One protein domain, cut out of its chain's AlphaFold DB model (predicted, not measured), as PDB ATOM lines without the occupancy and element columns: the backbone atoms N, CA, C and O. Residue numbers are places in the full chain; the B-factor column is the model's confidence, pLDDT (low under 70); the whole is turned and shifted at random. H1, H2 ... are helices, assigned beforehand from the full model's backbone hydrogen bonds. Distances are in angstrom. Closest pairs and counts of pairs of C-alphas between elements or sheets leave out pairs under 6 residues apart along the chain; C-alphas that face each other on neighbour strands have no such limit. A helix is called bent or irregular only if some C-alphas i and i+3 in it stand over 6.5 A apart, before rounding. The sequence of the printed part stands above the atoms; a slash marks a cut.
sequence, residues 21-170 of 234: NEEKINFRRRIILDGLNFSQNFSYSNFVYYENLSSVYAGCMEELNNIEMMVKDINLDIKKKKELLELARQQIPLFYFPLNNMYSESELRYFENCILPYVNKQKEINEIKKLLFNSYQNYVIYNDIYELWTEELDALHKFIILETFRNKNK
ATOM      1  N   ASN A  21      87.540 147.756  83.597       85.19
ATOM      2  CA  ASN A  21      86.746 146.815  84.393       85.19
ATOM      3  C   ASN A  21      85.744 146.020  83.540       85.19
ATOM      4  O   ASN A  21      85.537 144.840  83.799       85.19
ATOM      5  N   GLU A  22      85.166 146.638  82.510       86.88
ATOM      6  CA  GLU A  22      84.245 145.970  81.589       86.88
ATOM      7  C   GLU A  22      84.963 144.924  80.724       86.88
ATOM      8  O   GLU A  22      84.503 143.788  80.622       86.88
ATOM      9  N   GLU A  23      86.150 145.253  80.198       87.44
ATOM     10  CA  GLU A  23      87.009 144.289  79.493       87.44
ATOM     11  C   GLU A  23      87.390 143.108  80.407       87.44
ATOM     12  O   GLU A  23      87.291 141.955  79.988       87.44
ATOM     13  N   LYS A  24      87.737 143.361  81.679       89.38
ATOM     14  CA  LYS A  24      88.051 142.306  82.665       89.38
ATOM     15  C   LYS A  24      86.856 141.403  82.964       89.38
ATOM     16  O   LYS A  24      87.025 140.189  83.068       89.38
ATOM     17  N   ILE A  25      85.658 141.974  83.109       91.00
ATOM     18  CA  ILE A  25      84.419 141.215  83.337       91.00
ATOM     19  C   ILE A  25      84.110 140.327  82.128       91.00
ATOM     20  O   ILE A  25      83.847 139.136  82.298       91.00
ATOM     21  N   ASN A  26      84.187 140.878  80.915       90.31
ATOM     22  CA  ASN A  26      83.938 140.128  79.685       90.31
ATOM     23  C   ASN A  26      84.969 139.014  79.479       90.31
ATOM     24  O   ASN A  26      84.606 137.901  79.101       90.31
ATOM     25  N   PHE A  27      86.238 139.282  79.789       90.38
ATOM     26  CA  PHE A  27      87.294 138.279  79.747       90.38
ATOM     27  C   PHE A  27      87.044 137.134  80.739       90.38
ATOM     28  O   PHE A  27      87.087 135.971  80.347       90.38
ATOM     29  N   ARG A  28      86.696 137.445  81.996       92.38
ATOM     30  CA  ARG A  28      86.325 136.429  83.000       92.38
ATOM     31  C   ARG A  28      85.125 135.599  82.560       92.38
ATOM     32  O   ARG A  28      85.184 134.376  82.627       92.38
ATOM     33  N   ARG A  29      84.067 136.248  82.059       94.19
ATOM     34  CA  ARG A  29      82.886 135.558  81.522       94.19
ATOM     35  C   ARG A  29      83.283 134.584  80.415       94.19
ATOM     36  O   ARG A  29      82.814 133.454  80.416       94.19
ATOM     37  N   ARG A  30      84.148 135.009  79.493       93.75
ATOM     38  CA  ARG A  30      84.627 134.156  78.403       93.75
ATOM     39  C   ARG A  30      85.393 132.940  78.922       93.75
ATOM     40  O   ARG A  30      85.069 131.842  78.501       93.75
ATOM     41  N   ILE A  31      86.331 133.120  79.855       93.50
ATOM     42  CA  ILE A  31      87.072 131.999  80.463       93.50
ATOM     43  C   ILE A  31      86.113 130.981  81.087       93.50
ATOM     44  O   ILE A  31      86.251 129.788  80.837       93.50
ATOM     45  N   ILE A  32      85.133 131.449  81.866       94.75
ATOM     46  CA  ILE A  32      84.166 130.570  82.532       94.75
ATOM     47  C   ILE A  32      83.314 129.814  81.505       94.75
ATOM     48  O   ILE A  32      83.137 128.606  81.625       94.75
ATOM     49  N   LEU A  33      82.820 130.495  80.465       94.12
ATOM     50  CA  LEU A  33      82.031 129.865  79.401       94.12
ATOM     51  C   LEU A  33      82.848 128.856  78.582       94.12
ATOM     52  O   LEU A  33      82.333 127.791  78.241       94.12
ATOM     53  N   ASP A  34      84.110 129.169  78.287       94.31
ATOM     54  CA  ASP A  34      85.028 128.245  77.616       94.31
ATOM     55  C   ASP A  34      85.266 127.001  78.498       94.31
ATOM     56  O   ASP A  34      85.224 125.876  77.997       94.31
ATOM     57  N   GLY A  35      85.423 127.193  79.814       93.94
ATOM     58  CA  GLY A  35      85.514 126.125  80.813       93.94
ATOM     59  C   GLY A  35      84.264 125.241  80.870       93.94
ATOM     60  O   GLY A  35      84.382 124.022  80.768       93.94
ATOM     61  N   LEU A  36      83.069 125.837  80.943       95.00
ATOM     62  CA  LEU A  36      81.786 125.118  80.909       95.00
ATOM     63  C   LEU A  36      81.648 124.266  79.651       95.00
ATOM     64  O   LEU A  36      81.342 123.078  79.731       95.00
ATOM     65  N   ASN A  37      81.897 124.866  78.487       94.38
ATOM     66  CA  ASN A  37      81.764 124.180  77.210       94.38
ATOM     67  C   ASN A  37      82.762 123.019  77.100       94.38
ATOM     68  O   ASN A  37      82.413 121.928  76.648       94.38
ATOM     69  N   PHE A  38      84.004 123.224  77.539       94.69
ATOM     70  CA  PHE A  38      85.002 122.162  77.575       94.69
ATOM     71  C   PHE A  38      84.574 121.014  78.496       94.69
ATOM     72  O   PHE A  38      84.522 119.869  78.045       94.69
ATOM     73  N   SER A  39      84.203 121.315  79.742       94.12
ATOM     74  CA  SER A  39      83.818 120.306  80.728       94.12
ATOM     75  C   SER A  39      82.583 119.517  80.313       94.12
ATOM     76  O   SER A  39      82.592 118.290  80.386       94.12
ATOM     77  N   GLN A  40      81.558 120.193  79.791       92.88
ATOM     78  CA  GLN A  40      80.335 119.548  79.320       92.88
ATOM     79  C   GLN A  40      80.612 118.594  78.154       92.88
ATOM     80  O   GLN A  40      80.200 117.434  78.190       92.88
ATOM     81  N   ASN A  41      81.344 119.054  77.132       94.19
ATOM     82  CA  ASN A  41      81.661 118.223  75.970       94.19
ATOM     83  C   ASN A  41      82.552 117.035  76.344       94.19
ATOM     84  O   ASN A  41      82.351 115.924  75.843       94.19
ATOM     85  N   PHE A  42      83.540 117.257  77.216       92.38
ATOM     86  CA  PHE A  42      84.454 116.207  77.645       92.38
ATOM     87  C   PHE A  42      83.744 115.168  78.521       92.38
ATOM     88  O   PHE A  42      83.890 113.969  78.276       92.38
ATOM     89  N   SER A  43      82.932 115.613  79.485       93.50
ATOM     90  CA  SER A  43      82.109 114.743  80.330       93.50
ATOM     91  C   SER A  43      81.163 113.897  79.472       93.50
ATOM     92  O   SER A  43      81.229 112.668  79.517       93.50
ATOM     93  N   TYR A  44      80.391 114.528  78.580       94.12
ATOM     94  CA  TYR A  44      79.481 113.827  77.670       94.12
ATOM     95  C   TYR A  44      80.197 112.787  76.798       94.12
ATOM     96  O   TYR A  44      79.741 111.653  76.674       94.12
ATOM     97  N   SER A  45      81.355 113.136  76.234       94.19
ATOM     98  CA  SER A  45      82.126 112.200  75.406       94.19
ATOM     99  C   SER A  45      82.577 110.968  76.199       94.19
ATOM    100  O   SER A  45      82.522 109.852  75.684       94.19
ATOM    101  N   ASN A  46      82.993 111.147  77.458       95.75
ATOM    102  CA  ASN A  46      83.378 110.033  78.329       95.75
ATOM    103  C   ASN A  46      82.173 109.195  78.764       95.75
ATOM    104  O   ASN A  46      82.304 107.977  78.854       95.75
ATOM    105  N   PHE A  47      81.012 109.816  78.980       94.69
ATOM    106  CA  PHE A  47      79.767 109.105  79.266       94.69
ATOM    107  C   PHE A  47      79.364 108.183  78.110       94.69
ATOM    108  O   PHE A  47      79.174 106.987  78.316       94.69
ATOM    109  N   VAL A  48      79.320 108.707  76.881       95.25
ATOM    110  CA  VAL A  48      78.993 107.908  75.685       95.25
ATOM    111  C   VAL A  48      80.006 106.779  75.491       95.25
ATOM    112  O   VAL A  48      79.651 105.651  75.153       95.25
ATOM    113  N   TYR A  49      81.290 107.061  75.718       94.25
ATOM    114  CA  TYR A  49      82.324 106.037  75.620       94.25
ATOM    115  C   TYR A  49      82.168 104.949  76.695       94.25
ATOM    116  O   TYR A  49      82.290 103.766  76.383       94.25
ATOM    117  N   TYR A  50      81.827 105.326  77.931       95.75
ATOM    118  CA  TYR A  50      81.492 104.389  79.003       95.75
ATOM    119  C   TYR A  50      80.291 103.508  78.640       95.75
ATOM    120  O   TYR A  50      80.375 102.290  78.782       95.75
ATOM    121  N   GLU A  51      79.203 104.091  78.135       94.56
ATOM    122  CA  GLU A  51      77.994 103.358  77.737       94.56
ATOM    123  C   GLU A  51      78.310 102.303  76.666       94.56
ATOM    124  O   GLU A  51      77.968 101.124  76.808       94.56
ATOM    125  N   ASN A  52      79.074 102.699  75.645       95.06
ATOM    126  CA  ASN A  52      79.537 101.787  74.604       95.06
ATOM    127  C   ASN A  52      80.408 100.668  75.182       95.06
ATOM    128  O   ASN A  52      80.137  99.493  74.939       95.06
ATOM    129  N   LEU A  53      81.417 100.996  75.993       94.62
ATOM    130  CA  LEU A  53      82.258  99.978  76.622       94.62
ATOM    131  C   LEU A  53      81.463  99.058  77.556       94.62
ATOM    132  O   LEU A  53      81.821  97.892  77.703       94.62
ATOM    133  N   SER A  54      80.393  99.555  78.178       95.12
ATOM    134  CA  SER A  54      79.570  98.781  79.108       95.12
ATOM    135  C   SER A  54      78.798  97.701  78.363       95.12
ATOM    136  O   SER A  54      78.729  96.563  78.828       95.12
ATOM    137  N   SER A  55      78.260  98.031  77.186       93.69
ATOM    138  CA  SER A  55      77.603  97.039  76.328       93.69
ATOM    139  C   SER A  55      78.590  95.988  75.810       93.69
ATOM    140  O   SER A  55      78.312  94.793  75.907       93.69
ATOM    141  N   VAL A  56      79.781  96.406  75.363       95.19
ATOM    142  CA  VAL A  56      80.853  95.488  74.935       95.19
ATOM    143  C   VAL A  56      81.279  94.571  76.083       95.19
ATOM    144  O   VAL A  56      81.387  93.363  75.905       95.19
ATOM    145  N   TYR A  57      81.469  95.122  77.283       96.00
ATOM    146  CA  TYR A  57      81.821  94.350  78.471       96.00
ATOM    147  C   TYR A  57      80.770  93.289  78.804       96.00
ATOM    148  O   TYR A  57      81.134  92.148  79.086       96.00
ATOM    149  N   ALA A  58      79.482  93.643  78.748       93.94
ATOM    150  CA  ALA A  58      78.392  92.704  78.994       93.94
ATOM    151  C   ALA A  58      78.405  91.542  77.986       93.94
ATOM    152  O   ALA A  58      78.353  90.385  78.403       93.94
ATOM    153  N   GLY A  59      78.567  91.839  76.691       95.12
ATOM    154  CA  GLY A  59      78.680  90.815  75.647       95.12
ATOM    155  C   GLY A  59      79.895  89.904  75.845       95.12
ATOM    156  O   GLY A  59      79.764  88.681  75.859       95.12
ATOM    157  N   CYS A  60      81.074  90.477  76.109       94.62
ATOM    158  CA  CYS A  60      82.279  89.686  76.363       94.62
ATOM    159  C   CYS A  60      82.155  88.811  77.621       94.62
ATOM    160  O   CYS A  60      82.677  87.698  77.638       94.62
ATOM    161  N   MET A  61      81.469  89.283  78.667       96.19
ATOM    162  CA  MET A  61      81.197  88.489  79.871       96.19
ATOM    163  C   MET A  61      80.284  87.293  79.587       96.19
ATOM    164  O   MET A  61      80.517  86.214  80.127       96.19
ATOM    165  N   GLU A  62      79.271  87.455  78.737       95.75
ATOM    166  CA  GLU A  62      78.414  86.347  78.307       95.75
ATOM    167  C   GLU A  62      79.210  85.301  77.513       95.75
ATOM    168  O   GLU A  62      79.143  84.107  77.811       95.75
ATOM    169  N   GLU A  63      80.051  85.747  76.575       94.06
ATOM    170  CA  GLU A  63      80.975  84.869  75.849       94.06
ATOM    171  C   GLU A  63      81.920  84.118  76.797       94.06
ATOM    172  O   GLU A  63      82.101  82.905  76.658       94.06
ATOM    173  N   LEU A  64      82.495  84.805  77.790       96.25
ATOM    174  CA  LEU A  64      83.354  84.175  78.793       96.25
ATOM    175  C   LEU A  64      82.601  83.097  79.575       96.25
ATOM    176  O   LEU A  64      83.146  82.010  79.756       96.25
ATOM    177  N   ASN A  65      81.369  83.372  80.010       95.06
ATOM    178  CA  ASN A  65      80.551  82.408  80.746       95.06
ATOM    179  C   ASN A  65      80.271  81.151  79.906       95.06
ATOM    180  O   ASN A  65      80.348  80.036  80.424       95.06
ATOM    181  N   ASN A  66      80.011  81.316  78.606       93.94
ATOM    182  CA  ASN A  66      79.808  80.196  77.685       93.94
ATOM    183  C   ASN A  66      81.068  79.326  77.569       93.94
ATOM    184  O   ASN A  66      80.990  78.101  77.679       93.94
ATOM    185  N   ILE A  67      82.242  79.947  77.410       93.38
ATOM    186  CA  ILE A  67      83.522  79.225  77.372       93.38
ATOM    187  C   ILE A  67      83.805  78.560  78.728       93.38
ATOM    188  O   ILE A  67      84.273  77.423  78.781       93.38
ATOM    189  N   GLU A  68      83.504  79.239  79.836       92.88
ATOM    190  CA  GLU A  68      83.701  78.708  81.185       92.88
ATOM    191  C   GLU A  68      82.863  77.446  81.421       92.88
ATOM    192  O   GLU A  68      83.367  76.489  82.014       92.88
ATOM    193  N   MET A  69      81.620  77.408  80.933       92.19
ATOM    194  CA  MET A  69      80.794  76.198  80.981       92.19
ATOM    195  C   MET A  69      81.446  75.045  80.213       92.19
ATOM    196  O   MET A  69      81.622  73.970  80.780       92.19
ATOM    197  N   MET A  70      81.924  75.283  78.985       89.31
ATOM    198  CA  MET A  70      82.630  74.255  78.203       89.31
ATOM    199  C   MET A  70      83.864  73.715  78.944       89.31
ATOM    200  O   MET A  70      84.078  72.507  79.027       89.31
ATOM    201  N   VAL A  71      84.666  74.606  79.535       88.75
ATOM    202  CA  VAL A  71      85.852  74.252  80.335       88.75
ATOM    203  C   VAL A  71      85.473  73.440  81.581       88.75
ATOM    204  O   VAL A  71      86.204  72.523  81.980       88.75
ATOM    205  N   LYS A  72      84.339  73.746  82.219       87.56
ATOM    206  CA  LYS A  72      83.832  73.009  83.385       87.56
ATOM    207  C   LYS A  72      83.355  71.608  83.010       87.56
ATOM    208  O   LYS A  72      83.789  70.662  83.669       87.56
ATOM    209  N   ASP A  73      82.577  71.483  81.941       88.31
ATOM    210  CA  ASP A  73      81.917  70.237  81.524       88.31
ATOM    211  C   ASP A  73      82.887  69.160  81.019       88.31
ATOM    212  O   ASP A  73      82.582  67.967  81.039       88.31
ATOM    213  N   ILE A  74      84.087  69.554  80.593       84.88
ATOM    214  CA  ILE A  74      85.081  68.611  80.077       84.88
ATOM    215  C   ILE A  74      85.592  67.689  81.190       84.88
ATOM    216  O   ILE A  74      86.097  68.139  82.217       84.88
ATOM    217  N   ASN A  75      85.495  66.376  80.982       83.06
ATOM    218  CA  ASN A  75      85.894  65.379  81.973       83.06
ATOM    219  C   ASN A  75      87.426  65.208  81.996       83.06
ATOM    220  O   ASN A  75      87.992  64.426  81.236       83.06
ATOM    221  N   LEU A  76      88.095  65.990  82.843       83.62
ATOM    222  CA  LEU A  76      89.551  66.036  82.998       83.62
ATOM    223  C   LEU A  76      89.894  66.227  84.476       83.62
ATOM    224  O   LEU A  76      89.177  66.940  85.184       83.62
ATOM    225  N   ASP A  77      90.997  65.625  84.930       86.94
ATOM    226  CA  ASP A  77      91.434  65.739  86.323       86.94
ATOM    227  C   ASP A  77      91.615  67.208  86.747       86.94
ATOM    228  O   ASP A  77      92.183  68.030  86.023       86.94
ATOM    229  N   ILE A  78      91.143  67.539  87.951       86.44
ATOM    230  CA  ILE A  78      91.108  68.918  88.453       86.44
ATOM    231  C   ILE A  78      92.521  69.491  88.601       86.44
ATOM    232  O   ILE A  78      92.719  70.680  88.331       86.44
ATOM    233  N   LYS A  79      93.513  68.687  89.020       88.81
ATOM    234  CA  LYS A  79      94.897  69.177  89.123       88.81
ATOM    235  C   LYS A  79      95.440  69.494  87.737       88.81
ATOM    236  O   LYS A  79      95.997  70.572  87.552       88.81
ATOM    237  N   LYS A  80      95.183  68.619  86.763       86.12
ATOM    238  CA  LYS A  80      95.628  68.816  85.380       86.12
ATOM    239  C   LYS A  80      94.963  70.026  84.715       86.12
ATOM    240  O   LYS A  80      95.644  70.818  84.070       86.12
ATOM    241  N   LYS A  81      93.665  70.263  84.955       87.44
ATOM    242  CA  LYS A  81      92.986  71.502  84.518       87.44
ATOM    243  C   LYS A  81      93.638  72.758  85.102       87.44
ATOM    244  O   LYS A  81      93.819  73.736  84.379       87.44
ATOM    245  N   LYS A  82      93.979  72.751  86.397       89.00
ATOM    246  CA  LYS A  82      94.646  73.890  87.054       89.00
ATOM    247  C   LYS A  82      96.035  74.150  86.477       89.00
ATOM    248  O   LYS A  82      96.368  75.305  86.239       89.00
ATOM    249  N   GLU A  83      96.808  73.098  86.228       88.81
ATOM    250  CA  GLU A  83      98.129  73.200  85.602       88.81
ATOM    251  C   GLU A  83      98.038  73.825  84.205       88.81
ATOM    252  O   GLU A  83      98.707  74.819  83.933       88.81
ATOM    253  N   LEU A  84      97.139  73.320  83.355       88.12
ATOM    254  CA  LEU A  84      96.898  73.882  82.025       88.12
ATOM    255  C   LEU A  84      96.461  75.355  82.098       88.12
ATOM    256  O   LEU A  84      96.959  76.186  81.347       88.12
ATOM    257  N   LEU A  85      95.582  75.727  83.032       90.00
ATOM    258  CA  LEU A  85      95.190  77.130  83.218       90.00
ATOM    259  C   LEU A  85      96.374  78.034  83.594       90.00
ATOM    260  O   LEU A  85      96.496  79.133  83.052       90.00
ATOM    261  N   GLU A  86      97.248  77.588  84.497       89.75
ATOM    262  CA  GLU A  86      98.471  78.319  84.857       89.75
ATOM    263  C   GLU A  86      99.415  78.464  83.659       89.75
ATOM    264  O   GLU A  86      99.921  79.554  83.392       89.75
ATOM    265  N   LEU A  87      99.579  77.406  82.868       87.69
ATOM    266  CA  LEU A  87     100.392  77.428  81.652       87.69
ATOM    267  C   LEU A  87      99.858  78.423  80.610       87.69
ATOM    268  O   LEU A  87     100.620  79.223  80.069       87.69
ATOM    269  N   ALA A  88      98.544  78.450  80.371       89.31
ATOM    270  CA  ALA A  88      97.937  79.434  79.471       89.31
ATOM    271  C   ALA A  88      98.124  80.878  79.966       89.31
ATOM    272  O   ALA A  88      98.314  81.799  79.166       89.31
ATOM    273  N   ARG A  89      98.114  81.106  81.286       89.88
ATOM    274  CA  ARG A  89      98.346  82.445  81.859       89.88
ATOM    275  C   ARG A  89      99.743  82.968  81.565       89.88
ATOM    276  O   ARG A  89      99.865  84.174  81.324       89.88
ATOM    277  N   GLN A  90     100.735  82.079  81.526       88.25
ATOM    278  CA  GLN A  90     102.133  82.388  81.211       88.25
ATOM    279  C   GLN A  90     102.360  82.781  79.741       88.25
ATOM    280  O   GLN A  90     103.427  83.296  79.428       88.25
ATOM    281  N   GLN A  91     101.373  82.590  78.851       83.25
ATOM    282  CA  GLN A  91     101.456  82.939  77.419       83.25
ATOM    283  C   GLN A  91     102.633  82.283  76.686       83.25
ATOM    284  O   GLN A  91     103.159  82.830  75.716       83.25
ATOM    285  N   ILE A  92     103.046  81.100  77.136       80.62
ATOM    286  CA  ILE A  92     104.093  80.345  76.459       80.62
ATOM    287  C   ILE A  92     103.538  79.869  75.108       80.62
ATOM    288  O   ILE A  92     102.465  79.257  75.080       80.62
ATOM    289  N   PRO A  93     104.231  80.128  73.985       78.12
ATOM    290  CA  PRO A  93     103.794  79.629  72.689       78.12
ATOM    291  C   PRO A  93     103.683  78.100  72.666       78.12
ATOM    292  O   PRO A  93     104.549  77.397  73.187       78.12
ATOM    293  N   LEU A  94     102.644  77.582  72.003       72.81
ATOM    294  CA  LEU A  94     102.312  76.150  71.969       72.81
ATOM    295  C   LEU A  94     103.473  75.253  71.505       72.81
ATOM    296  O   LEU A  94     103.629  74.142  71.997       72.81
ATOM    297  N   PHE A  95     104.329  75.743  70.607       76.44
ATOM    298  CA  PHE A  95     105.463  74.979  70.080       76.44
ATOM    299  C   PHE A  95     106.603  74.753  71.091       76.44
ATOM    300  O   PHE A  95     107.488  73.943  70.825       76.44
ATOM    301  N   TYR A  96     106.597  75.437  72.243       73.62
ATOM    302  CA  TYR A  96     107.529  75.166  73.344       73.62
ATOM    303  C   TYR A  96     107.061  74.036  74.269       73.62
ATOM    304  O   TYR A  96     107.828  73.606  75.133       73.62
ATOM    305  N   PHE A  97     105.830  73.537  74.115       69.31
ATOM    306  CA  PHE A  97     105.347  72.434  74.937       69.31
ATOM    307  C   PHE A  97     105.927  71.103  74.445       69.31
ATOM    308  O   PHE A  97     105.792  70.775  73.265       69.31
ATOM    309  N   PRO A  98     106.555  70.295  75.320       63.47
ATOM    310  CA  PRO A  98     107.010  68.960  74.957       63.47
ATOM    311  C   PRO A  98     105.793  68.037  74.768       63.47
ATOM    312  O   PRO A  98     105.321  67.393  75.705       63.47
ATOM    313  N   LEU A  99     105.291  67.981  73.531       57.22
ATOM    314  CA  LEU A  99     104.106  67.211  73.127       57.22
ATOM    315  C   LEU A  99     104.275  65.698  73.350       57.22
ATOM    316  O   LEU A  99     103.298  64.986  73.531       57.22
ATOM    317  N   ASN A 100     105.513  65.198  73.363       55.53
ATOM    318  CA  ASN A 100     105.752  63.770  73.169       55.53
ATOM    319  C   ASN A 100     105.720  62.905  74.440       55.53
ATOM    320  O   ASN A 100     105.760  61.693  74.284       55.53
ATOM    321  N   ASN A 101     105.628  63.457  75.662       61.91
ATOM    322  CA  ASN A 101     105.652  62.631  76.891       61.91
ATOM    323  C   ASN A 101     104.735  63.076  78.053       61.91
ATOM    324  O   ASN A 101     104.600  62.322  79.014       61.91
ATOM    325  N   MET A 102     104.128  64.270  78.022       72.50
ATOM    326  CA  MET A 102     103.462  64.845  79.212       72.50
ATOM    327  C   MET A 102     101.943  65.036  79.051       72.50
ATOM    328  O   MET A 102     101.190  64.943  80.025       72.50
ATOM    329  N   TYR A 103     101.481  65.242  77.815       77.31
ATOM    330  CA  TYR A 103     100.080  65.481  77.477       77.31
ATOM    331  C   TYR A 103      99.670  64.630  76.277       77.31
ATOM    332  O   TYR A 103     100.425  64.484  75.321       77.31
ATOM    333  N   SER A 104      98.469  64.068  76.330       83.88
ATOM    334  CA  SER A 104      97.854  63.382  75.194       83.88
ATOM    335  C   SER A 104      97.352  64.383  74.149       83.88
ATOM    336  O   SER A 104      97.101  65.550  74.448       83.88
ATOM    337  N   GLU A 105      97.158  63.924  72.913       82.62
ATOM    338  CA  GLU A 105      96.690  64.786  71.823       82.62
ATOM    339  C   GLU A 105      95.317  65.420  72.111       82.62
ATOM    340  O   GLU A 105      95.082  66.579  71.778       82.62
ATOM    341  N   SER A 106      94.418  64.704  72.793       83.31
ATOM    342  CA  SER A 106      93.121  65.243  73.218       83.31
ATOM    343  C   SER A 106      93.264  66.364  74.253       83.31
ATOM    344  O   SER A 106      92.555  67.366  74.168       83.31
ATOM    345  N   GLU A 107      94.195  66.235  75.199       84.38
ATOM    346  CA  GLU A 107      94.480  67.262  76.209       84.38
ATOM    347  C   GLU A 107      95.097  68.513  75.587       84.38
ATOM    348  O   GLU A 107      94.741  69.626  75.967       84.38
ATOM    349  N   LEU A 108      95.972  68.336  74.598       84.56
ATOM    350  CA  LEU A 108      96.566  69.437  73.844       84.56
ATOM    351  C   LEU A 108      95.515  70.171  73.008       84.56
ATOM    352  O   LEU A 108      95.446  71.397  73.056       84.56
ATOM    353  N   ARG A 109      94.627  69.437  72.325       86.12
ATOM    354  CA  ARG A 109      93.490  70.032  71.604       86.12
ATOM    355  C   ARG A 109      92.535  70.763  72.546       86.12
ATOM    356  O   ARG A 109      92.016  71.811  72.177       86.12
ATOM    357  N   TYR A 110      92.295  70.243  73.748       87.25
ATOM    358  CA  TYR A 110      91.503  70.937  74.765       87.25
ATOM    359  C   TYR A 110      92.187  72.223  75.250       87.25
ATOM    360  O   TYR A 110      91.549  73.272  75.374       87.25
ATOM    361  N   PHE A 111      93.493  72.157  75.502       88.50
ATOM    362  CA  PHE A 111      94.282  73.313  75.901       88.50
ATOM    363  C   PHE A 111      94.228  74.422  74.841       88.50
ATOM    364  O   PHE A 111      93.940  75.574  75.167       88.50
ATOM    365  N   GLU A 112      94.416  74.051  73.575       87.56
ATOM    366  CA  GLU A 112      94.385  74.962  72.432       87.56
ATOM    367  C   GLU A 112      92.995  75.564  72.188       87.56
ATOM    368  O   GLU A 112      92.873  76.778  72.044       87.56
ATOM    369  N   ASN A 113      91.942  74.742  72.183       89.62
ATOM    370  CA  ASN A 113      90.612  75.170  71.739       89.62
ATOM    371  C   ASN A 113      89.699  75.683  72.860       89.62
ATOM    372  O   ASN A 113      88.680  76.304  72.570       89.62
ATOM    373  N   CYS A 114      90.022  75.430  74.130       90.50
ATOM    374  CA  CYS A 114      89.170  75.836  75.252       90.50
ATOM    375  C   CYS A 114      89.924  76.695  76.268       90.50
ATOM    376  O   CYS A 114      89.490  77.804  76.581       90.50
ATOM    377  N   ILE A 115      91.066  76.213  76.774       92.19
ATOM    378  CA  ILE A 115      91.792  76.900  77.853       92.19
ATOM    379  C   ILE A 115      92.424  78.209  77.371       92.19
ATOM    380  O   ILE A 115      92.282  79.233  78.044       92.19
ATOM    381  N   LEU A 116      93.102  78.207  76.218       91.50
ATOM    382  CA  LEU A 116      93.696  79.424  75.658       91.50
ATOM    383  C   LEU A 116      92.636  80.500  75.352       91.50
ATOM    384  O   LEU A 116      92.796  81.617  75.853       91.50
ATOM    385  N   PRO A 117      91.533  80.203  74.630       92.88
ATOM    386  CA  PRO A 117      90.442  81.157  74.436       92.88
ATOM    387  C   PRO A 117      89.877  81.703  75.745       92.88
ATOM    388  O   PRO A 117      89.717  82.914  75.874       92.88
ATOM    389  N   TYR A 118      89.654  80.842  76.744       94.69
ATOM    390  CA  TYR A 118      89.170  81.255  78.062       94.69
ATOM    391  C   TYR A 118      90.100  82.277  78.725       94.69
ATOM    392  O   TYR A 118      89.668  83.365  79.106       94.69
ATOM    393  N   VAL A 119      91.395  81.962  78.833       94.00
ATOM    394  CA  VAL A 119      92.378  82.847  79.479       94.00
ATOM    395  C   VAL A 119      92.557  84.151  78.701       94.00
ATOM    396  O   VAL A 119      92.665  85.218  79.311       94.00
ATOM    397  N   ASN A 120      92.563  84.093  77.370       92.94
ATOM    398  CA  ASN A 120      92.656  85.284  76.531       92.94
ATOM    399  C   ASN A 120      91.434  86.188  76.720       92.94
ATOM    400  O   ASN A 120      91.594  87.390  76.934       92.94
ATOM    401  N   LYS A 121      90.230  85.609  76.756       95.44
ATOM    402  CA  LYS A 121      88.993  86.363  76.969       95.44
ATOM    403  C   LYS A 121      88.940  87.019  78.349       95.44
ATOM    404  O   LYS A 121      88.544  88.175  78.468       95.44
ATOM    405  N   GLN A 122      89.432  86.345  79.393       94.75
ATOM    406  CA  GLN A 122      89.583  86.957  80.722       94.75
ATOM    407  C   GLN A 122      90.502  88.188  80.709       94.75
ATOM    408  O   GLN A 122      90.234  89.167  81.409       94.75
ATOM    409  N   LYS A 123      91.598  88.148  79.942       94.38
ATOM    410  CA  LYS A 123      92.525  89.285  79.812       94.38
ATOM    411  C   LYS A 123      91.867  90.456  79.084       94.38
ATOM    412  O   LYS A 123      91.900  91.563  79.612       94.38
ATOM    413  N   GLU A 124      91.193  90.191  77.967       94.94
ATOM    414  CA  GLU A 124      90.414  91.183  77.212       94.94
ATOM    415  C   GLU A 124      89.381  91.891  78.108       94.94
ATOM    416  O   GLU A 124      89.348  93.116  78.201       94.94
ATOM    417  N   ILE A 125      88.596  91.121  78.869       96.62
ATOM    418  CA  ILE A 125      87.591  91.647  79.806       96.62
ATOM    419  C   ILE A 125      88.224  92.528  80.886       96.62
ATOM    420  O   ILE A 125      87.668  93.567  81.248       96.62
ATOM    421  N   ASN A 126      89.392  92.145  81.407       96.31
ATOM    422  CA  ASN A 126      90.107  92.953  82.393       96.31
ATOM    423  C   ASN A 126      90.594  94.288  81.812       96.31
ATOM    424  O   ASN A 126      90.598  95.293  82.524       96.31
ATOM    425  N   GLU A 127      90.996  94.321  80.544       96.25
ATOM    426  CA  GLU A 127      91.373  95.558  79.853       96.25
ATOM    427  C   GLU A 127      90.159  96.459  79.620       96.25
ATOM    428  O   GLU A 127      90.194  97.631  80.001       96.25
ATOM    429  N   ILE A 128      89.052  95.900  79.118       96.44
ATOM    430  CA  ILE A 128      87.785  96.629  78.952       96.44
ATOM    431  C   ILE A 128      87.325  97.208  80.297       96.44
ATOM    432  O   ILE A 128      86.960  98.378  80.374       96.44
ATOM    433  N   LYS A 129      87.418  96.432  81.384       95.44
ATOM    434  CA  LYS A 129      87.064  96.883  82.737       95.44
ATOM    435  C   LYS A 129      87.902  98.079  83.202       95.44
ATOM    436  O   LYS A 129      87.362  98.992  83.827       95.44
ATOM    437  N   LYS A 130      89.207  98.096  82.908       96.69
ATOM    438  CA  LYS A 130      90.077  99.247  83.217       96.69
ATOM    439  C   LYS A 130      89.655 100.484  82.430       96.69
ATOM    440  O   LYS A 130      89.573 101.566  83.006       96.69
ATOM    441  N   LEU A 131      89.373 100.324  81.137       96.19
ATOM    442  CA  LEU A 131      88.913 101.422  80.287       96.19
ATOM    443  C   LEU A 131      87.575 101.980  80.783       96.19
ATOM    444  O   LEU A 131      87.474 103.186  80.978       96.19
ATOM    445  N   LEU A 132      86.612 101.107  81.093       94.94
ATOM    446  CA  LEU A 132      85.324 101.462  81.695       94.94
ATOM    447  C   LEU A 132      85.485 102.312  82.948       94.94
ATOM    448  O   LEU A 132      84.876 103.374  83.068       94.94
ATOM    449  N   PHE A 133      86.321 101.847  83.876       94.69
ATOM    450  CA  PHE A 133      86.576 102.563  85.116       94.69
ATOM    451  C   PHE A 133      87.136 103.963  84.845       94.69
ATOM    452  O   PHE A 133      86.636 104.939  85.400       94.69
ATOM    453  N   ASN A 134      88.113 104.080  83.945       94.62
ATOM    454  CA  ASN A 134      88.707 105.367  83.593       94.62
ATOM    455  C   ASN A 134      87.691 106.317  82.945       94.62
ATOM    456  O   ASN A 134      87.643 107.493  83.297       94.62
ATOM    457  N   SER A 135      86.863 105.821  82.023       94.31
ATOM    458  CA  SER A 135      85.825 106.626  81.371       94.31
ATOM    459  C   SER A 135      84.802 107.142  82.375       94.31
ATOM    460  O   SER A 135      84.456 108.321  82.340       94.31
ATOM    461  N   TYR A 136      84.383 106.298  83.318       95.31
ATOM    462  CA  TYR A 136      83.488 106.706  84.397       95.31
ATOM    463  C   TYR A 136      84.120 107.766  85.309       95.31
ATOM    464  O   TYR A 136      83.506 108.797  85.567       95.31
ATOM    465  N   GLN A 137      85.363 107.557  85.760       95.06
ATOM    466  CA  GLN A 137      86.065 108.531  86.605       95.06
ATOM    467  C   GLN A 137      86.220 109.882  85.900       95.06
ATOM    468  O   GLN A 137      85.935 110.920  86.489       95.06
ATOM    469  N   ASN A 138      86.603 109.876  84.621       93.75
ATOM    470  CA  ASN A 138      86.694 111.099  83.830       93.75
ATOM    471  C   ASN A 138      85.331 111.784  83.689       93.75
ATOM    472  O   ASN A 138      85.244 112.998  83.843       93.75
ATOM    473  N   TYR A 139      84.265 111.031  83.413       95.38
ATOM    474  CA  TYR A 139      82.915 111.584  83.351       95.38
ATOM    475  C   TYR A 139      82.554 112.343  84.638       95.38
ATOM    476  O   TYR A 139      82.138 113.500  84.548       95.38
ATOM    477  N   VAL A 140      82.789 111.727  85.805       95.00
ATOM    478  CA  VAL A 140      82.536 112.328  87.126       95.00
ATOM    479  C   VAL A 140      83.375 113.589  87.324       95.00
ATOM    480  O   VAL A 140      82.813 114.659  87.523       95.00
ATOM    481  N   ILE A 141      84.701 113.498  87.160       94.69
ATOM    482  CA  ILE A 141      85.621 114.631  87.360       94.69
ATOM    483  C   ILE A 141      85.198 115.846  86.529       94.69
ATOM    484  O   ILE A 141      85.166 116.969  87.022       94.69
ATOM    485  N   TYR A 142      84.882 115.642  85.252       94.06
ATOM    486  CA  TYR A 142      84.523 116.754  84.378       94.06
ATOM    487  C   TYR A 142      83.114 117.285  84.630       94.06
ATOM    488  O   TYR A 142      82.866 118.461  84.370       94.06
ATOM    489  N   ASN A 143      82.213 116.464  85.167       94.00
ATOM    490  CA  ASN A 143      80.917 116.935  85.637       94.00
ATOM    491  C   ASN A 143      81.067 117.813  86.891       94.00
ATOM    492  O   ASN A 143      80.481 118.890  86.949       94.00
ATOM    493  N   ASP A 144      81.937 117.432  87.828       95.56
ATOM    494  CA  ASP A 144      82.240 118.241  89.015       95.56
ATOM    495  C   ASP A 144      82.887 119.582  88.617       95.56
ATOM    496  O   ASP A 144      82.518 120.646  89.109       95.56
ATOM    497  N   ILE A 145      83.818 119.570  87.653       93.88
ATOM    498  CA  ILE A 145      84.411 120.807  87.114       93.88
ATOM    499  C   ILE A 145      83.346 121.671  86.420       93.88
ATOM    500  O   ILE A 145      83.407 122.898  86.492       93.88
ATOM    501  N   TYR A 146      82.387 121.061  85.719       95.50
ATOM    502  CA  TYR A 146      81.273 121.794  85.115       95.50
ATOM    503  C   TYR A 146      80.417 122.497  86.180       95.50
ATOM    504  O   TYR A 146      80.072 123.670  86.011       95.50
ATOM    505  N   GLU A 147      80.121 121.817  87.289       95.00
ATOM    506  CA  GLU A 147      79.400 122.398  88.424       95.00
ATOM    507  C   GLU A 147      80.170 123.588  89.018       95.00
ATOM    508  O   GLU A 147      79.616 124.684  89.109       95.00
ATOM    509  N   LEU A 148      81.476 123.436  89.264       96.50
ATOM    510  CA  LEU A 148      82.338 124.526  89.745       96.50
ATOM    511  C   LEU A 148      82.318 125.751  88.820       96.50
ATOM    512  O   LEU A 148      82.179 126.886  89.278       96.50
ATOM    513  N   TRP A 149      82.425 125.556  87.502       96.81
ATOM    514  CA  TRP A 149      82.334 126.677  86.563       96.81
ATOM    515  C   TRP A 149      80.948 127.330  86.552       96.81
ATOM    516  O   TRP A 149      80.841 128.531  86.296       96.81
ATOM    517  N   THR A 150      79.893 126.565  86.828       95.38
ATOM    518  CA  THR A 150      78.524 127.087  86.923       95.38
ATOM    519  C   THR A 150      78.382 127.980  88.153       95.38
ATOM    520  O   THR A 150      77.860 129.091  88.050       95.38
ATOM    521  N   GLU A 151      78.935 127.561  89.293       96.62
ATOM    522  CA  GLU A 151      78.990 128.376  90.512       96.62
ATOM    523  C   GLU A 151      79.780 129.677  90.303       96.62
ATOM    524  O   GLU A 151      79.328 130.757  90.699       96.62
ATOM    525  N   GLU A 152      80.932 129.603  89.629       95.06
ATOM    526  CA  GLU A 152      81.739 130.776  89.275       95.06
ATOM    527  C   GLU A 152      80.989 131.728  88.332       95.06
ATOM    528  O   GLU A 152      81.059 132.956  88.481       95.06
ATOM    529  N   LEU A 153      80.222 131.190  87.376       95.38
ATOM    530  CA  LEU A 153      79.383 131.993  86.489       95.38
ATOM    531  C   LEU A 153      78.304 132.745  87.279       95.38
ATOM    532  O   LEU A 153      78.094 133.944  87.064       95.38
ATOM    533  N   ASP A 154      77.656 132.069  88.225       94.69
ATOM    534  CA  ASP A 154      76.647 132.662  89.103       94.69
ATOM    535  C   ASP A 154      77.237 133.724  90.034       94.69
ATOM    536  O   ASP A 154      76.644 134.794  90.226       94.69
ATOM    537  N   ALA A 155      78.422 133.473  90.591       95.00
ATOM    538  CA  ALA A 155      79.157 134.450  91.387       95.00
ATOM    539  C   ALA A 155      79.496 135.699  90.558       95.00
ATOM    540  O   ALA A 155      79.277 136.830  91.011       95.00
ATOM    541  N   LEU A 156      79.952 135.515  89.314       93.75
ATOM    542  CA  LEU A 156      80.221 136.614  88.392       93.75
ATOM    543  C   LEU A 156      78.943 137.397  88.062       93.75
ATOM    544  O   LEU A 156      78.967 138.630  88.067       93.75
ATOM    545  N   HIS A 157      77.815 136.725  87.822       92.75
ATOM    546  CA  HIS A 157      76.533 137.392  87.589       92.75
ATOM    547  C   HIS A 157      76.094 138.239  88.787       92.75
ATOM    548  O   HIS A 157      75.757 139.415  88.612       92.75
ATOM    549  N   LYS A 158      76.172 137.694  90.006       93.50
ATOM    550  CA  LYS A 158      75.888 138.439  91.246       93.50
ATOM    551  C   LYS A 158      76.798 139.662  91.383       93.50
ATOM    552  O   LYS A 158      76.321 140.752  91.709       93.50
ATOM    553  N   PHE A 159      78.087 139.512  91.077       91.94
ATOM    554  CA  PHE A 159      79.048 140.615  91.094       91.94
ATOM    555  C   PHE A 159      78.693 141.721  90.087       91.94
ATOM    556  O   PHE A 159      78.671 142.895  90.457       91.94
ATOM    557  N   ILE A 160      78.360 141.368  88.841       89.38
ATOM    558  CA  ILE A 160      77.972 142.333  87.796       89.38
ATOM    559  C   ILE A 160      76.732 143.130  88.218       89.38
ATOM    560  O   ILE A 160      76.694 144.354  88.058       89.38
ATOM    561  N   ILE A 161      75.725 142.458  88.783       89.94
ATOM    562  CA  ILE A 161      74.507 143.109  89.286       89.94
ATOM    563  C   ILE A 161      74.861 144.117  90.389       89.94
ATOM    564  O   ILE A 161      74.419 145.268  90.344       89.94
ATOM    565  N   LEU A 162      75.696 143.709  91.349       89.06
ATOM    566  CA  LEU A 162      76.127 144.554  92.462       89.06
ATOM    567  C   LEU A 162      76.920 145.783  91.986       89.06
ATOM    568  O   LEU A 162      76.664 146.897  92.449       89.06
ATOM    569  N   GLU A 163      77.851 145.611  91.047       84.56
ATOM    570  CA  GLU A 163      78.594 146.720  90.435       84.56
ATOM    571  C   GLU A 163      77.661 147.686  89.697       84.56
ATOM    572  O   GLU A 163      77.738 148.903  89.884       84.56
ATOM    573  N   THR A 164      76.710 147.157  88.924       84.44
ATOM    574  CA  THR A 164      75.718 147.974  88.210       84.44
ATOM    575  C   THR A 164      74.886 148.813  89.184       84.44
ATOM    576  O   THR A 164      74.671 150.006  88.958       84.44
ATOM    577  N   PHE A 165      74.459 148.224  90.305       82.88
ATOM    578  CA  PHE A 165      73.737 148.930  91.366       82.88
ATOM    579  C   PHE A 165      74.591 150.023  92.026       82.88
ATOM    580  O   PHE A 165      74.144 151.163  92.168       82.88
ATOM    581  N   ARG A 166      75.847 149.717  92.379       79.81
ATOM    582  CA  ARG A 166      76.783 150.696  92.959       79.81
ATOM    583  C   ARG A 166      77.023 151.884  92.030       79.81
ATOM    584  O   ARG A 166      77.028 153.024  92.494       79.81
ATOM    585  N   ASN A 167      77.187 151.641  90.733       78.00
ATOM    586  CA  ASN A 167      77.429 152.703  89.761       78.00
ATOM    587  C   ASN A 167      76.183 153.576  89.536       78.00
ATOM    588  O   ASN A 167      76.310 154.801  89.518       78.00
ATOM    589  N   LYS A 168      74.973 152.995  89.508       76.00
ATOM    590  CA  LYS A 168      73.718 153.774  89.524       76.00
ATOM    591  C   LYS A 168      73.618 154.684  90.759       76.00
ATOM    592  O   LYS A 168      73.263 155.854  90.632       76.00
ATOM    593  N   ASN A 169      74.011 154.196  91.936       66.62
ATOM    594  CA  ASN A 169      73.943 154.972  93.179       66.62
ATOM    595  C   ASN A 169      75.050 156.030  93.331       66.62
ATOM    596  O   ASN A 169      74.826 157.052  93.979       66.62
ATOM    597  N   LYS A 170      76.222 155.855  92.701       64.88
ATOM    598  CA  LYS A 170      77.249 156.914  92.625       64.88
ATOM    599  C   LYS A 170      76.714 158.177  91.949       64.88
ATOM    600  O   LYS A 170      76.987 159.278  92.423       64.88
TER     601      LYS A 170
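AT A GLANCE: This is residues 21 to 170 of the 234 residues of an uncharacterized protein of Plasmodium sp. gorilla clade G3 (UniProt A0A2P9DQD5). Two very long helices, H1 and the nearly straight H3, run side by side in opposite ways and cross at a shallow angle, making a slender rod. At one end the short helix H2 and the loop of residues 90 to 104 form a small head near the beginning of H3; at the other end residues 161 to 170 of H3 stick out. The printed part has 150 residues with three named helices, in the order H1, H2, H3, and no named strand; its class is all helix. It is extended, with a radius of gyration of the C-alphas of 28.8 A and spans of 99 by 27 by 20 A.

HOW THE PARTS SIT: H1, residues 21 to 73, touches H3b, residues 116 to 170, at a shallow tilt of 19 degrees, opposite ways; their closest C-alphas, of Ser 43 and Tyr 139, are 4.4 A apart. H2, residues 78 to 89, is apart from H1. With residues 85 to 89 alone H2 touches residues 116 to 119 of H3b, at a steep tilt of 54 degrees, the same way; the closest C-alphas, of Ala 88 and Leu 116, are 5.7 A apart. H3a, residues 105 to 113, is close to but not clearly touching H2, with the C-alphas of Leu 84 and Phe 111 closest at 6.7 A. H1 and H3a are apart. Every O i to N i+4 pair is within hydrogen-bond range in H1, H2, H3a and H3b.

IN THESE COORDINATES: H1 begins at C-alpha 21 (86.746, 146.815, 84.393) and is 76.8 A long. H2 is 16.7 A long. By its hydrogen bonds H3, residues 105 to 170, was assigned as one helix, but it is bent: C-alphas 113 and 116 are 6.6 A apart. Its arms H3a, 12.0 A long, and H3b, 81.0 A long, stand at a shallow tilt of 13 degrees. H3b ends at C-alpha 170 (77.249, 156.914, 92.625).

THE WHOLE: The two C-alphas farthest apart, of Asn 101 and Lys 170, are 99.7 A apart. The printed part has no cut. The link H1 to H2 is tight, and H2 to H3 is a long link of 15 residues. In this model pLDDT is under 70 at residues 97 to 101 and 169 to 170.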